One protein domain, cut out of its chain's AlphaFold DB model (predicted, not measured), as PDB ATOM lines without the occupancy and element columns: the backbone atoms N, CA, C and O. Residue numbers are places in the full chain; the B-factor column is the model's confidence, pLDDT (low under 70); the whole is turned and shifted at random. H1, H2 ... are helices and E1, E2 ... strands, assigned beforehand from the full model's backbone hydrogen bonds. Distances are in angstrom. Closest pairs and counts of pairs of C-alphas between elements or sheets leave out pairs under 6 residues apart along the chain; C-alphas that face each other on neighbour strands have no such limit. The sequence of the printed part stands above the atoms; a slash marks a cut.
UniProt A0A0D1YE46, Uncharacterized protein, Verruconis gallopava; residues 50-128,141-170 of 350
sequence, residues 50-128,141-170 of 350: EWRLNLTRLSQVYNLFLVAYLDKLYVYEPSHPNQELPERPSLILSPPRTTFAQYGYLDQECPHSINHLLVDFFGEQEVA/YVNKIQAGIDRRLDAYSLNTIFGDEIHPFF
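What this domain is: This is residues 50 to 128 and 141 to 170 of the 350 residues of an uncharacterized protein of Verruconis gallopava (UniProt A0A0D1YE46). With little regular structure, this is a small sandwich: the sheet E1 E2 E3 E4, a meander of antiparallel neighbours in chain order, is partly face to face with hairpin E5 and E6. H1 reaches from E6 to E4, touching both, and three long stretches with no named element, residues 77 to 90, 94 to 113 and 154 to 170, loop out from these parts. The 109 printed residues, class mixed, have six named strands, then one helix, holding 41; compact, radius of gyration of the C-alphas 14.6 A, spans 40 by 33 by 30 A.

Where its parts are: Find C-alpha 56 at (-8.086, -48.194, 16.950), beginning E1, residues 56 to 58; then E2, 65 to 69; E3, 72 to 76; E4, 91 to 93. E5, 114 to 122, spans 20.5 A and bends by 55 degrees at 119; E6 is 125 to 128. H1, 142 to 153, runs 17.2 A to C-alpha 153 at (0.780, -42.162, -4.714).

How they stand to each other: Look for N 57 and O 66, 2.9 A, N 67 and O 74, 2.8 A, and N 73 and O 93, 3.0 A, within hydrogen-bond range along the meander; between E5 and E6, N 122 and O 125 are within hydrogen-bond range at 2.8 A. Closest C-alphas of E1 and E5 are Arg 57 and Val 119, 6.2 A. H1, with every O i to N i+4 pair within range, only grazes the larger sheet; its closest C-alpha pair with E6 is Val 142 and Val 127, 5.3 A.

The domain as a whole: Pro 81 and Phe 100 have the farthest C-alphas, 44.8 A apart. Residues 129 to 140 are cut out; C-alphas 128 and 141 are 6.3 A apart. Links E3 to E4 and E4 to E5 are long. Residues 155 to 158 have pLDDT under 70.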
ATOM      1  N   GLU A  50      -5.223 -41.006  28.134       83.12
ATOM      2  CA  GLU A  50      -5.910 -41.882  29.081       83.12
ATOM      3  C   GLU A  50      -7.428 -41.658  29.038       83.12
ATOM      4  O   GLU A  50      -7.896 -40.626  28.555       83.12
ATOM      5  N   TRP A  51      -8.204 -42.605  29.574       82.88
ATOM      6  CA  TRP A  51      -9.668 -42.493  29.671       82.88
ATOM      7  C   TRP A  51     -10.365 -42.315  28.320       82.88
ATOM      8  O   TRP A  51     -11.320 -41.557  28.187       82.88
ATOM      9  N   ARG A  52      -9.854 -43.010  27.304       87.38
ATOM     10  CA  ARG A  52     -10.401 -43.047  25.949       87.38
ATOM     11  C   ARG A  52     -10.875 -44.455  25.627       87.38
ATOM     12  O   ARG A  52     -10.334 -45.429  26.150       87.38
ATOM     13  N   LEU A  53     -11.861 -44.571  24.751       83.81
ATOM     14  CA  LEU A  53     -12.413 -45.853  24.342       83.81
ATOM     15  C   LEU A  53     -12.093 -46.094  22.876       83.81
ATOM     16  O   LEU A  53     -12.252 -45.211  22.047       83.81
ATOM     17  N   ASN A  54     -11.721 -47.327  22.528       88.12
ATOM     18  CA  ASN A  54     -11.793 -47.773  21.137       88.12
ATOM     19  C   ASN A  54     -11.040 -46.888  20.120       88.12
ATOM     20  O   ASN A  54     -11.551 -46.599  19.046       88.12
ATOM     21  N   LEU A  55      -9.811 -46.476  20.432       94.31
ATOM     22  CA  LEU A  55      -9.039 -45.553  19.587       94.31
ATOM     23  C   LEU A  55      -8.397 -46.190  18.349       94.31
ATOM     24  O   LEU A  55      -7.703 -45.504  17.604       94.31
ATOM     25  N   THR A  56      -8.600 -47.484  18.122       94.56
ATOM     26  CA  THR A  56      -8.086 -48.194  16.950       94.56
ATOM     27  C   THR A  56      -9.208 -48.930  16.232       94.56
ATOM     28  O   THR A  56     -10.107 -49.498  16.864       94.56
ATOM     29  N   ARG A  57      -9.166 -48.924  14.898       95.81
ATOM     30  CA  ARG A  57     -10.112 -49.636  14.032       95.81
ATOM     31  C   ARG A  57      -9.441 -50.141  12.763       95.81
ATOM     32  O   ARG A  57      -8.481 -49.553  12.280       95.81
ATOM     33  N   LEU A  58      -9.981 -51.226  12.226       95.81
ATOM     34  CA  LEU A  58      -9.630 -51.751  10.912       95.81
ATOM     35  C   LEU A  58     -10.790 -51.472   9.960       95.81
ATOM     36  O   LEU A  58     -11.948 -51.618  10.355       95.81
ATOM     37  N   SER A  59     -10.476 -51.085   8.728       96.94
ATOM     38  CA  SER A  59     -11.462 -51.120   7.651       96.94
ATOM     39  C   SER A  59     -11.795 -52.576   7.307       96.94
ATOM     40  O   SER A  59     -10.939 -53.459   7.315       96.94
ATOM     41  N   GLN A  60     -13.072 -52.821   7.048       94.19
ATOM     42  CA  GLN A  60     -13.652 -54.089   6.624       94.19
ATOM     43  C   GLN A  60     -13.572 -54.261   5.100       94.19
ATOM     44  O   GLN A  60     -13.690 -55.380   4.602       94.19
ATOM     45  N   VAL A  61     -13.392 -53.162   4.355       95.94
ATOM     46  CA  VAL A  61     -13.381 -53.133   2.881       95.94
ATOM     47  C   VAL A  61     -11.978 -52.915   2.318       95.94
ATOM     48  O   VAL A  61     -11.623 -53.499   1.294       95.94
ATOM     49  N   TYR A  62     -11.177 -52.087   2.980       95.62
ATOM     50  CA  TYR A  62      -9.833 -51.703   2.566       95.62
ATOM     51  C   TYR A  62      -8.800 -52.218   3.569       95.62
ATOM     52  O   TYR A  62      -9.103 -52.435   4.741       95.62
ATOM     53  N   ASN A  63      -7.549 -52.375   3.135       94.62
ATOM     54  CA  ASN A  63      -6.457 -52.741   4.035       94.62
ATOM     55  C   ASN A  63      -5.955 -51.505   4.801       94.62
ATOM     56  O   ASN A  63      -4.841 -51.040   4.580       94.62
ATOM     57  N   LEU A  64      -6.811 -50.934   5.652       96.75
ATOM     58  CA  LEU A  64      -6.531 -49.714   6.407       96.75
ATOM     59  C   LEU A  64      -6.627 -49.966   7.910       96.75
ATOM     60  O   LEU A  64      -7.610 -50.522   8.405       96.75
ATOM     61  N   PHE A  65      -5.632 -49.474   8.640       96.00
ATOM     62  CA  PHE A  65      -5.612 -49.411  10.094       96.00
ATOM     63  C   PHE A  65      -5.672 -47.955  10.548       96.00
ATOM     64  O   PHE A  65      -4.793 -47.147  10.245       96.00
ATOM     65  N   LEU A  66      -6.734 -47.622  11.267       97.50
ATOM     66  CA  LEU A  66      -7.048 -46.284  11.730       97.50
ATOM     67  C   LEU A  66      -6.736 -46.183  13.223       97.50
ATOM     68  O   LEU A  66      -7.171 -47.030  14.007       97.50
ATOM     69  N   VAL A  67      -6.018 -45.134  13.620       95.44
ATOM     70  CA  VAL A  67      -5.688 -44.839  15.019       95.44
ATOM     71  C   VAL A  67      -5.945 -43.380  15.330       95.44
ATOM     72  O   VAL A  67      -5.427 -42.487  14.663       95.44
ATOM     73  N   ALA A  68      -6.712 -43.134  16.379       95.12
ATOM     74  CA  ALA A  68      -6.903 -41.809  16.929       95.12
ATOM     75  C   ALA A  68      -5.770 -41.471  17.912       95.12
ATOM     76  O   ALA A  68      -5.567 -42.160  18.914       95.12
ATOM     77  N   TYR A  69      -5.053 -40.386  17.626       92.00
ATOM     78  CA  TYR A  69      -4.051 -39.799  18.509       92.00
ATOM     79  C   TYR A  69      -4.408 -38.337  18.749       92.00
ATOM     80  O   TYR A  69      -4.436 -37.550  17.803       92.00
ATOM     81  N   LEU A  70      -4.626 -37.965  20.015       92.12
ATOM     82  CA  LEU A  70      -5.078 -36.621  20.387       92.12
ATOM     83  C   LEU A  70      -6.307 -36.219  19.557       92.12
ATOM     84  O   LEU A  70      -7.301 -36.936  19.560       92.12
ATOM     85  N   ASP A  71      -6.233 -35.103  18.840       93.06
ATOM     86  CA  ASP A  71      -7.281 -34.545  17.993       93.06
ATOM     87  C   ASP A  71      -7.123 -34.923  16.513       93.06
ATOM     88  O   ASP A  71      -7.618 -34.211  15.646       93.06
ATOM     89  N   LYS A  72      -6.408 -36.008  16.188       95.88
ATOM     90  CA  LYS A  72      -6.146 -36.429  14.803       95.88
ATOM     91  C   LYS A  72      -6.381 -37.914  14.587       95.88
ATOM     92  O   LYS A  72      -6.130 -38.745  15.460       95.88
ATOM     93  N   LEU A  73      -6.790 -38.253  13.368       96.94
ATOM     94  CA  LEU A  73      -6.963 -39.629  12.922       96.94
ATOM     95  C   LEU A  73      -5.836 -40.005  11.958       96.94
ATOM     96  O   LEU A  73      -5.737 -39.473  10.854       96.94
ATOM     97  N   TYR A  74      -4.989 -40.929  12.387       96.25
ATOM     98  CA  TYR A  74      -3.879 -41.469  11.620       96.25
ATOM     99  C   TYR A  74      -4.346 -42.721  10.890       96.25
ATOM    100  O   TYR A  74      -4.957 -43.604  11.490       96.25
ATOM    101  N   VAL A  75      -4.041 -42.810   9.601       97.12
ATOM    102  CA  VAL A  75      -4.421 -43.932   8.747       97.12
ATOM    103  C   VAL A  75      -3.157 -44.568   8.193       97.12
ATOM    104  O   VAL A  75      -2.331 -43.907   7.565       97.12
ATOM    105  N   TYR A  76      -3.007 -45.858   8.448       95.00
ATOM    106  CA  TYR A  76      -1.894 -46.679   7.997       95.00
ATOM    107  C   TYR A  76      -2.399 -47.729   7.011       95.00
ATOM    108  O   TYR A  76      -3.476 -48.291   7.208       95.00
ATOM    109  N   GLU A  77      -1.582 -48.050   6.015       94.56
ATOM    110  CA  GLU A  77      -1.739 -49.250   5.193       94.56
ATOM    111  C   GLU A  77      -0.790 -50.333   5.722       94.56
ATOM    112  O   GLU A  77       0.429 -50.194   5.579       94.56
ATOM    113  N   PRO A  78      -1.299 -51.393   6.380       92.06
ATOM    114  CA  PRO A  78      -0.465 -52.512   6.792       92.06
ATOM    115  C   PRO A  78       0.233 -53.150   5.586       92.06
ATOM    116  O   PRO A  78      -0.362 -53.340   4.523       92.06
ATOM    117  N   SER A  79       1.499 -53.515   5.751       86.62
ATOM    118  CA  SER A  79       2.320 -54.060   4.673       86.62
ATOM    119  C   SER A  79       2.190 -55.582   4.554       86.62
ATOM    120  O   SER A  79       2.142 -56.319   5.537       86.62
ATOM    121  N   HIS A  80       2.121 -56.082   3.320       81.69
ATOM    122  CA  HIS A  80       2.182 -57.518   3.043       81.69
ATOM    123  C   HIS A  80       3.635 -58.019   3.198       81.69
ATOM    124  O   HIS A  80       4.545 -57.306   2.769       81.69
ATOM    125  N   PRO A  81       3.891 -59.241   3.718       82.75
ATOM    126  CA  PRO A  81       2.932 -60.305   4.062       82.75
ATOM    127  C   PRO A  81       2.441 -60.339   5.512       82.75
ATOM    128  O   PRO A  81       1.409 -60.946   5.784       82.75
ATOM    129  N   ASN A  82       3.159 -59.710   6.433       83.38
ATOM    130  CA  ASN A  82       2.993 -59.842   7.885       83.38
ATOM    131  C   ASN A  82       2.011 -58.833   8.506       83.38
ATOM    132  O   ASN A  82       1.821 -58.851   9.719       83.38
ATOM    133  N   GLN A  83       1.387 -57.972   7.695       85.56
ATOM    134  CA  GLN A  83       0.512 -56.884   8.148       85.56
ATOM    135  C   GLN A  83       1.229 -55.911   9.097       85.56
ATOM    136  O   GLN A  83       0.603 -55.283   9.953       85.56
ATOM    137  N   GLU A  84       2.549 -55.764   8.953       85.81
ATOM    138  CA  GLU A  84       3.299 -54.790   9.736       85.81
ATOM    139  C   GLU A  84       2.925 -53.381   9.304       85.81
ATOM    140  O   GLU A  84       2.920 -53.027   8.125       85.81
ATOM    141  N   LEU A  85       2.614 -52.560  10.293       87.31
ATOM    142  CA  LEU A  85       2.282 -51.171  10.067       87.31
ATOM    143  C   LEU A  85       3.573 -50.364   9.852       87.31
ATOM    144  O   LEU A  85       4.501 -50.501  10.659       87.31
ATOM    145  N   PRO A  86       3.626 -49.504   8.822       86.81
ATOM    146  CA  PRO A  86       4.786 -48.662   8.562       86.81
ATOM    147  C   PRO A  86       5.000 -47.625   9.675       86.81
ATOM    148  O   PRO A  86       4.084 -47.298  10.436       86.81
ATOM    149  N   GLU A  87       6.221 -47.091   9.756       81.94
ATOM    150  CA  GLU A  87       6.593 -46.059  10.738       81.94
ATOM    151  C   GLU A  87       5.757 -44.783  10.551       81.94
ATOM    152  O   GLU A  87       5.200 -44.240  11.509       81.94
ATOM    153  N   ARG A  88       5.600 -44.348   9.296       86.12
ATOM    154  CA  ARG A  88       4.792 -43.183   8.923       86.12
ATOM    155  C   ARG A  88       3.391 -43.599   8.464       86.12
ATOM    156  O   ARG A  88       3.265 -44.605   7.767       86.12
ATOM    157  N   PRO A  89       2.344 -42.836   8.824       92.12
ATOM    158  CA  PRO A  89       1.000 -43.060   8.303       92.12
ATOM    159  C   PRO A  89       0.929 -42.719   6.809       92.12
ATOM    160  O   PRO A  89       1.623 -41.815   6.341       92.12
ATOM    161  N   SER A  90       0.036 -43.394   6.085       93.62
ATOM    162  CA  SER A  90      -0.300 -43.064   4.694       93.62
ATOM    163  C   SER A  90      -1.081 -41.746   4.605       93.62
ATOM    164  O   SER A  90      -0.990 -41.027   3.612       93.62
ATOM    165  N   LEU A  91      -1.852 -41.414   5.648       95.75
ATOM    166  CA  LEU A  91      -2.680 -40.211   5.710       95.75
ATOM    167  C   LEU A  91      -2.959 -39.796   7.165       95.75
ATOM    168  O   LEU A  91      -3.129 -40.643   8.040       95.75
ATOM    169  N   ILE A  92      -3.064 -38.492   7.420       96.19
ATOM    170  CA  ILE A  92      -3.530 -37.922   8.688       96.19
ATOM    171  C   ILE A  92      -4.723 -37.007   8.410       96.19
ATOM    172  O   ILE A  92      -4.592 -36.028   7.676       96.19
ATOM    173  N   LEU A  93      -5.870 -37.290   9.025       97.56
ATOM    174  CA  LEU A  93      -7.023 -36.391   9.025       97.56
ATOM    175  C   LEU A  93      -7.012 -35.515  10.277       97.56
ATOM    176  O   LEU A  93      -6.783 -36.008  11.385       97.56
ATOM    177  N   SER A  94      -7.314 -34.234  10.082       96.31
ATOM    178  CA  SER A  94      -7.587 -33.276  11.155       96.31
ATOM    179  C   SER A  94      -9.100 -33.021  11.186       96.31
ATOM    180  O   SER A  94      -9.594 -32.295  10.319       96.31
ATOM    181  N   PRO A  95      -9.860 -33.645  12.107       96.25
ATOM    182  CA  PRO A  95     -11.291 -33.416  12.228       96.25
ATOM    183  C   PRO A  95     -11.618 -31.924  12.397       96.25
ATOM    184  O   PRO A  95     -10.933 -31.221  13.149       96.25
ATOM    185  N   PRO A  96     -12.618 -31.401  11.663       95.38
ATOM    186  CA  PRO A  96     -13.044 -30.023  11.827       95.38
ATOM    187  C   PRO A  96     -13.765 -29.837  13.160       95.38
ATOM    188  O   PRO A  96     -14.391 -30.758  13.680       95.38
ATOM    189  N   ARG A  97     -13.720 -28.600  13.659       94.88
ATOM    190  CA  ARG A  97     -14.343 -28.201  14.921       94.88
ATOM    191  C   ARG A  97     -15.582 -27.357  14.669       94.88
ATOM    192  O   ARG A  97     -15.554 -26.439  13.845       94.88
ATOM    193  N   THR A  98     -16.657 -27.618  15.398       91.50
ATOM    194  CA  THR A  98     -17.829 -26.741  15.406       91.50
ATOM    195  C   THR A  98     -17.577 -25.499  16.263       91.50
ATOM    196  O   THR A  98     -16.676 -25.444  17.095       91.50
ATOM    197  N   THR A  99     -18.409 -24.468  16.120       84.56
ATOM    198  CA  THR A  99     -18.309 -23.253  16.954       84.56
ATOM    199  C   THR A  99     -18.593 -23.502  18.440       84.56
ATOM    200  O   THR A  99     -18.265 -22.658  19.276       84.56
ATOM    201  N   PHE A 100     -19.237 -24.628  18.767       78.25
ATOM    202  CA  PHE A 100     -19.591 -25.024  20.132       78.25
ATOM    203  C   PHE A 100     -18.475 -25.821  20.827       78.25
ATOM    204  O   PHE A 100     -18.494 -25.937  22.049       78.25
ATOM    205  N   ALA A 101     -17.484 -26.296  20.070       75.44
ATOM    206  CA  ALA A 101     -16.351 -27.091  20.532       75.44
ATOM    207  C   ALA A 101     -15.250 -26.235  21.199       75.44
ATOM    208  O   ALA A 101     -14.100 -26.182  20.761       75.44
ATOM    209  N   GLN A 102     -15.623 -25.486  22.242       70.25
ATOM    210  CA  GLN A 102     -14.706 -24.566  22.934       70.25
ATOM    211  C   GLN A 102     -14.032 -25.188  24.161       70.25
ATOM    212  O   GLN A 102     -12.931 -24.774  24.515       70.25
ATOM    213  N   TYR A 103     -14.667 -26.175  24.802       81.12
ATOM    214  CA  TYR A 103     -14.204 -26.745  26.067       81.12
ATOM    215  C   TYR A 103     -14.338 -28.267  26.066       81.12
ATOM    216  O   TYR A 103     -15.379 -28.793  25.683       81.12
ATOM    217  N   GLY A 104     -13.292 -28.948  26.532       74.44
ATOM    218  CA  GLY A 104     -13.269 -30.390  26.756       74.44
ATOM    219  C   GLY A 104     -13.723 -30.703  28.173       74.44
ATOM    220  O   GLY A 104     -13.469 -29.925  29.099       74.44
ATOM    221  N   TYR A 105     -14.411 -31.825  28.353       83.56
ATOM    222  CA  TYR A 105     -14.839 -32.265  29.680       83.56
ATOM    223  C   TYR A 105     -13.706 -32.939  30.460       83.56
ATOM    224  O   TYR A 105     -13.582 -32.735  31.667       83.56
ATOM    225  N   LEU A 106     -12.897 -33.756  29.783       84.19
ATOM    226  CA  LEU A 106     -11.787 -34.505  30.366       84.19
ATOM    227  C   LEU A 106     -10.454 -33.774  30.231       84.19
ATOM    228  O   LEU A 106      -9.704 -33.685  31.199       84.19
ATOM    229  N   ASP A 107     -10.134 -33.311  29.024       83.50
ATOM    230  CA  ASP A 107      -8.856 -32.687  28.693       83.50
ATOM    231  C   ASP A 107      -9.100 -31.257  28.209       83.50
ATOM    232  O   ASP A 107      -9.375 -31.004  27.038       83.50
ATOM    233  N   GLN A 108      -8.993 -30.300  29.131       85.69
ATOM    234  CA  GLN A 108      -9.158 -28.883  28.805       85.69
ATOM    235  C   GLN A 108      -8.008 -28.328  27.950       85.69
ATOM    236  O   GLN A 108      -8.189 -27.306  27.292       85.69
ATOM    237  N   GLU A 109      -6.838 -28.979  27.938       86.88
ATOM    238  CA  GLU A 109      -5.696 -28.566  27.114       86.88
ATOM    239  C   GLU A 109      -5.874 -29.008  25.657       86.88
ATOM    240  O   GLU A 109      -5.467 -28.308  24.729       86.88
ATOM    241  N   CYS A 110      -6.511 -30.163  25.447       88.19
ATOM    242  CA  CYS A 110      -6.848 -30.701  24.135       88.19
ATOM    243  C   CYS A 110      -8.349 -31.045  24.068       88.19
ATOM    244  O   CYS A 110      -8.715 -32.222  24.047       88.19
ATOM    245  N   PRO A 111      -9.230 -30.027  24.005       90.88
ATOM    246  CA  PRO A 111     -10.675 -30.224  24.106       90.88
ATOM    247  C   PRO A 111     -11.252 -31.027  22.936       90.88
ATOM    248  O   PRO A 111     -12.218 -31.756  23.104       90.88
ATOM    249  N   HIS A 112     -10.608 -30.972  21.770       94.56
ATOM    250  CA  HIS A 112     -11.010 -31.739  20.589       94.56
ATOM    251  C   HIS A 112     -10.347 -33.122  20.506       94.56
ATOM    252  O   HIS A 112     -10.295 -33.740  19.445       94.56
ATOM    253  N   SER A 113      -9.777 -33.597  21.613       94.38
ATOM    254  CA  SER A 113      -9.195 -34.931  21.688       94.38
ATOM    255  C   SER A 113     -10.263 -35.988  21.416       94.38
ATOM    256  O   SER A 113     -11.371 -35.929  21.954       94.38
ATOM    257  N   ILE A 114      -9.923 -36.959  20.576       96.12
ATOM    258  CA  ILE A 114     -10.811 -38.038  20.164       96.12
ATOM    259  C   ILE A 114     -11.006 -39.002  21.336       96.12
ATOM    260  O   ILE A 114     -10.046 -39.557  21.873       96.12
ATOM    261  N   ASN A 115     -12.267 -39.223  21.692       95.38
ATOM    262  CA  ASN A 115     -12.740 -40.131  22.730       95.38
ATOM    263  C   ASN A 115     -13.065 -41.527  22.220       95.38
ATOM    264  O   ASN A 115     -12.833 -42.493  22.948       95.38
ATOM    265  N   HIS A 116     -13.600 -41.630  21.003       96.44
ATOM    266  CA  HIS A 116     -14.034 -42.898  20.421       96.44
ATOM    267  C   HIS A 116     -13.930 -42.877  18.903       96.44
ATOM    268  O   HIS A 116     -14.253 -41.876  18.263       96.44
ATOM    269  N   LEU A 117     -13.479 -44.000  18.345       97.31
ATOM    270  CA  LEU A 117     -13.442 -44.257  16.914       97.31
ATOM    271  C   LEU A 117     -14.290 -45.499  16.612       97.31
ATOM    272  O   LEU A 117     -14.100 -46.575  17.184       97.31
ATOM    273  N   LEU A 118     -15.208 -45.365  15.663       97.38
ATOM    274  CA  LEU A 118     -16.024 -46.451  15.136       97.38
ATOM    275  C   LEU A 118     -15.803 -46.553  13.628       97.38
ATOM    276  O   LEU A 118     -15.842 -45.545  12.935       97.38
ATOM    277  N   VAL A 119     -15.604 -47.771  13.127       97.88
ATOM    278  CA  VAL A 119     -15.656 -48.065  11.694       97.88
ATOM    279  C   VAL A 119     -16.730 -49.117  11.492       97.88
ATOM    280  O   VAL A 119     -16.645 -50.195  12.081       97.88
ATOM    281  N   ASP A 120     -17.761 -48.774  10.731       96.56
ATOM    282  CA  ASP A 120     -18.909 -49.645  10.481       96.56
ATOM    283  C   ASP A 120     -19.597 -49.266   9.162       96.56
ATOM    284  O   ASP A 120     -19.282 -48.246   8.544       96.56
ATOM    285  N   PHE A 121     -20.552 -50.076   8.722       96.56
ATOM    286  CA  PHE A 121     -21.348 -49.809   7.532       96.56
ATOM    287  C   PHE A 121     -22.534 -48.899   7.836       96.56
ATOM    288  O   PHE A 121     -23.376 -49.196   8.678       96.56
ATOM    289  N   PHE A 122     -22.651 -47.820   7.072       94.56
ATOM    290  CA  PHE A 122     -23.785 -46.910   7.056       94.56
ATOM    291  C   PHE A 122     -24.513 -47.030   5.711       94.56
ATOM    292  O   PHE A 122     -24.133 -46.420   4.707       94.56
ATOM    293  N   GLY A 123     -25.553 -47.868   5.674       92.25
ATOM    294  CA  GLY A 123     -26.064 -48.428   4.425       92.25
ATOM    295  C   GLY A 123     -24.984 -49.271   3.742       92.25
ATOM    296  O   GLY A 123     -24.307 -50.060   4.392       92.25
ATOM    297  N   GLU A 124     -24.780 -49.045   2.446       92.50
ATOM    298  CA  GLU A 124     -23.779 -49.760   1.634       92.50
ATOM    299  C   GLU A 124     -22.358 -49.175   1.738       92.50
ATOM    300  O   GLU A 124     -21.430 -49.673   1.102       92.50
ATOM    301  N   GLN A 125     -22.170 -48.077   2.476       95.56
ATOM    302  CA  GLN A 125     -20.881 -47.392   2.560       95.56
ATOM    303  C   GLN A 125     -20.250 -47.592   3.928       95.56
ATOM    304  O   GLN A 125     -20.888 -47.376   4.953       95.56
ATOM    305  N   GLU A 126     -18.972 -47.954   3.944       98.00
ATOM    306  CA  GLU A 126     -18.197 -47.975   5.176       98.00
ATOM    307  C   GLU A 126     -17.853 -46.546   5.617       98.00
ATOM    308  O   GLU A 126     -17.383 -45.719   4.822       98.00
ATOM    309  N   VAL A 127     -18.077 -46.257   6.896       98.25
ATOM    310  CA  VAL A 127     -17.825 -44.954   7.509       98.25
ATOM    311  C   VAL A 127     -16.884 -45.081   8.698       98.25
ATOM    312  O   VAL A 127     -16.943 -46.052   9.444       98.25
ATOM    313  N   ALA A 128     -16.050 -44.064   8.894       98.31
ATOM    314  CA  ALA A 128     -15.321 -43.826  10.129       98.31
ATOM    315  C   ALA A 128     -16.017 -42.691  10.890       98.31
ATOM    316  O   ALA A 128     -16.085 -41.563  10.395       98.31
ATOM    317  N   TYR A 141     -16.476 -40.958   5.008       98.31
ATOM    318  CA  TYR A 141     -16.565 -42.178   4.215       98.31
ATOM    319  C   TYR A 141     -15.171 -42.775   4.023       98.31
ATOM    320  O   TYR A 141     -14.258 -42.084   3.563       98.31
ATOM    321  N   VAL A 142     -15.006 -44.064   4.323       98.44
ATOM    322  CA  VAL A 142     -13.696 -44.729   4.230       98.44
ATOM    323  C   VAL A 142     -13.212 -44.803   2.780       98.44
ATOM    324  O   VAL A 142     -12.026 -44.629   2.517       98.44
ATOM    325  N   ASN A 143     -14.118 -44.915   1.805       98.06
ATOM    326  CA  ASN A 143     -13.738 -44.859   0.389       98.06
ATOM    327  C   ASN A 143     -13.115 -43.507  -0.023       98.06
ATOM    328  O   ASN A 143     -12.280 -43.467  -0.923       98.06
ATOM    329  N   LYS A 144     -13.485 -42.394   0.627       98.12
ATOM    330  CA  LYS A 144     -12.884 -41.072   0.393       98.12
ATOM    331  C   LYS A 144     -11.507 -40.964   1.036       98.12
ATOM    332  O   LYS A 144     -10.640 -40.313   0.460       98.12
ATOM    333  N   ILE A 145     -11.312 -41.635   2.172       98.12
ATOM    334  CA  ILE A 145     -10.003 -41.801   2.814       98.12
ATOM    335  C   ILE A 145      -9.065 -42.570   1.879       98.12
ATOM    336  O   ILE A 145      -8.014 -42.039   1.529       98.12
ATOM    337  N   GLN A 146      -9.479 -43.748   1.392       97.31
ATOM    338  CA  GLN A 146      -8.690 -44.531   0.432       97.31
ATOM    339  C   GLN A 146      -8.375 -43.720  -0.830       97.31
ATOM    340  O   GLN A 146      -7.218 -43.588  -1.202       97.31
ATOM    341  N   ALA A 147      -9.374 -43.076  -1.440       95.50
ATOM    342  CA  ALA A 147      -9.146 -42.257  -2.631       95.50
ATOM    343  C   ALA A 147      -8.203 -41.063  -2.377       95.50
ATOM    344  O   ALA A 147      -7.614 -40.527  -3.313       95.50
ATOM    345  N   GLY A 148      -8.099 -40.572  -1.138       94.81
ATOM    346  CA  GLY A 148      -7.099 -39.576  -0.754       94.81
ATOM    347  C   GLY A 148      -5.693 -40.154  -0.643       94.81
ATOM    348  O   GLY A 148      -4.741 -39.494  -1.056       94.81
ATOM    349  N   ILE A 149      -5.558 -41.379  -0.143       94.81
ATOM    350  CA  ILE A 149      -4.286 -42.109  -0.133       94.81
ATOM    351  C   ILE A 149      -3.823 -42.375  -1.569       94.81
ATOM    352  O   ILE A 149      -2.713 -41.991  -1.925       94.81
ATOM    353  N   ASP A 150      -4.698 -42.914  -2.423       93.31
ATOM    354  CA  ASP A 150      -4.370 -43.247  -3.815       93.31
ATOM    355  C   ASP A 150      -3.863 -42.018  -4.582       93.31
ATOM    356  O   ASP A 150      -2.843 -42.069  -5.266       93.31
ATOM    357  N   ARG A 151      -4.514 -40.861  -4.390       90.12
ATOM    358  CA  ARG A 151      -4.082 -39.591  -4.993       90.12
ATOM    359  C   ARG A 151      -2.705 -39.129  -4.524       90.12
ATOM    360  O   ARG A 151      -2.087 -38.355  -5.232       90.12
ATOM    361  N   ARG A 152      -2.207 -39.551  -3.362       87.56
ATOM    362  CA  ARG A 152      -0.851 -39.199  -2.899       87.56
ATOM    363  C   ARG A 152       0.230 -40.093  -3.497       87.56
ATOM    364  O   ARG A 152       1.394 -39.705  -3.495       87.56
ATOM    365  N   LEU A 153      -0.141 -41.265  -4.012       84.50
ATOM    366  CA  LEU A 153       0.780 -42.162  -4.714       84.50
ATOM    367  C   LEU A 153       1.087 -41.669  -6.134       84.50
ATOM    368  O   LEU A 153       2.146 -41.976  -6.683       84.50
ATOM    369  N   ASP A 154       0.194 -40.869  -6.716       83.06
ATOM    370  CA  ASP A 154       0.416 -40.240  -8.010       83.06
ATOM    371  C   ASP A 154       1.504 -39.152  -7.911       83.06
ATOM    372  O   ASP A 154       1.388 -38.187  -7.153       83.06
ATOM    373  N   ALA A 155       2.549 -39.268  -8.741       60.91
ATOM    374  CA  ALA A 155       3.784 -38.465  -8.688       60.91
ATOM    375  C   ALA A 155       3.615 -36.930  -8.797       60.91
ATOM    376  O   ALA A 155       4.586 -36.192  -8.628       60.91
ATOM    377  N   TYR A 156       2.408 -36.441  -9.091       65.38
ATOM    378  CA  TYR A 156       2.100 -35.024  -9.303       65.38
ATOM    379  C   TYR A 156       1.067 -34.461  -8.320       65.38
ATOM    380  O   TYR A 156       0.688 -33.295  -8.436       65.38
ATOM    381  N   SER A 157       0.582 -35.270  -7.378       67.81
ATOM    382  CA  SER A 157      -0.805 -35.124  -6.945       67.81
ATOM    383  C   SER A 157      -1.021 -34.732  -5.486       67.81
ATOM    384  O   SER A 157      -2.171 -34.451  -5.192       67.81
ATOM    385  N   LEU A 158       0.009 -34.659  -4.619       69.25
ATOM    386  CA  LEU A 158       0.074 -33.922  -3.327       69.25
ATOM    387  C   LEU A 158       1.353 -34.325  -2.547       69.25
ATOM    388  O   LEU A 158       1.545 -35.495  -2.244       69.25
ATOM    389  N   ASN A 159       2.189 -33.365  -2.126       76.12
ATOM    390  CA  ASN A 159       3.419 -33.630  -1.344       76.12
ATOM    391  C   ASN A 159       3.196 -33.630   0.186       76.12
ATOM    392  O   ASN A 159       4.096 -33.279   0.948       76.12
ATOM    393  N   THR A 160       1.991 -33.958   0.655       87.06
ATOM    394  CA  THR A 160       1.628 -33.910   2.081       87.06
ATOM    395  C   THR A 160       0.841 -35.143   2.501       87.06
ATOM    396  O   THR A 160      -0.002 -35.625   1.752       87.06
ATOM    397  N   ILE A 161       1.075 -35.618   3.726       88.50
ATOM    398  CA  ILE A 161       0.290 -36.693   4.353       88.50
ATOM    399  C   ILE A 161      -1.007 -36.180   4.997       88.50
ATOM    400  O   ILE A 161      -1.844 -36.979   5.400       88.50
ATOM    401  N   PHE A 162      -1.193 -34.862   5.110       92.94
ATOM    402  CA  PHE A 162      -2.406 -34.277   5.689       92.94
ATOM    403  C   PHE A 162      -3.550 -34.301   4.682       92.94
ATOM    404  O   PHE A 162      -3.398 -33.784   3.578       92.94
ATOM    405  N   GLY A 163      -4.670 -34.914   5.067       92.25
ATOM    406  CA  GLY A 163      -5.874 -35.128   4.264       92.25
ATOM    407  C   GLY A 163      -6.879 -33.985   4.294       92.25
ATOM    408  O   GLY A 163      -8.072 -34.249   4.421       92.25
ATOM    409  N   ASP A 164      -6.425 -32.733   4.211       91.19
ATOM    410  CA  ASP A 164      -7.284 -31.543   4.342       91.19
ATOM    411  C   ASP A 164      -8.373 -31.459   3.254       91.19
ATOM    412  O   ASP A 164      -9.395 -30.794   3.423       91.19
ATOM    413  N   GLU A 165      -8.184 -32.160   2.134       92.38
ATOM    414  CA  GLU A 165      -9.151 -32.245   1.040       92.38
ATOM    415  C   GLU A 165     -10.256 -33.292   1.260       92.38
ATOM    416  O   GLU A 165     -11.188 -33.398   0.459       92.38
ATOM    417  N   ILE A 166     -10.150 -34.105   2.312       96.12
ATOM    418  CA  ILE A 166     -11.153 -35.108   2.662       96.12
ATOM    419  C   ILE A 166     -12.156 -34.465   3.612       96.12
ATOM    420  O   ILE A 166     -11.893 -34.248   4.794       96.12
ATOM    421  N   HIS A 167     -13.340 -34.176   3.083       95.69
ATOM    422  CA  HIS A 167     -14.409 -33.561   3.857       95.69
ATOM    423  C   HIS A 167     -15.288 -34.610   4.548       95.69
ATOM    424  O   HIS A 167     -15.614 -35.636   3.936       95.69
ATOM    425  N   PRO A 168     -15.700 -34.364   5.804       97.12
ATOM    426  CA  PRO A 168     -16.673 -35.219   6.461       97.12
ATOM    427  C   PRO A 168     -18.037 -35.107   5.774       97.12
ATOM    428  O   PRO A 168     -18.425 -34.039   5.298       97.12
ATOM    429  N   PHE A 169     -18.782 -36.210   5.744       94.88
ATOM    430  CA  PHE A 169     -20.172 -36.217   5.271       94.88
ATOM    431  C   PHE A 169     -21.156 -35.818   6.375       94.88
ATOM    432  O   PHE A 169     -22.306 -35.492   6.099       94.88
ATOM    433  N   PHE A 170     -20.704 -35.883   7.626       92.50
ATOM    434  CA  PHE A 170     -21.512 -35.669   8.810       92.50
ATOM    435  C   PHE A 170     -20.691 -34.956   9.882       92.50
ATOM    436  O   PHE A 170     -19.543 -35.320  10.139       92.50
TER     437      PHE A 170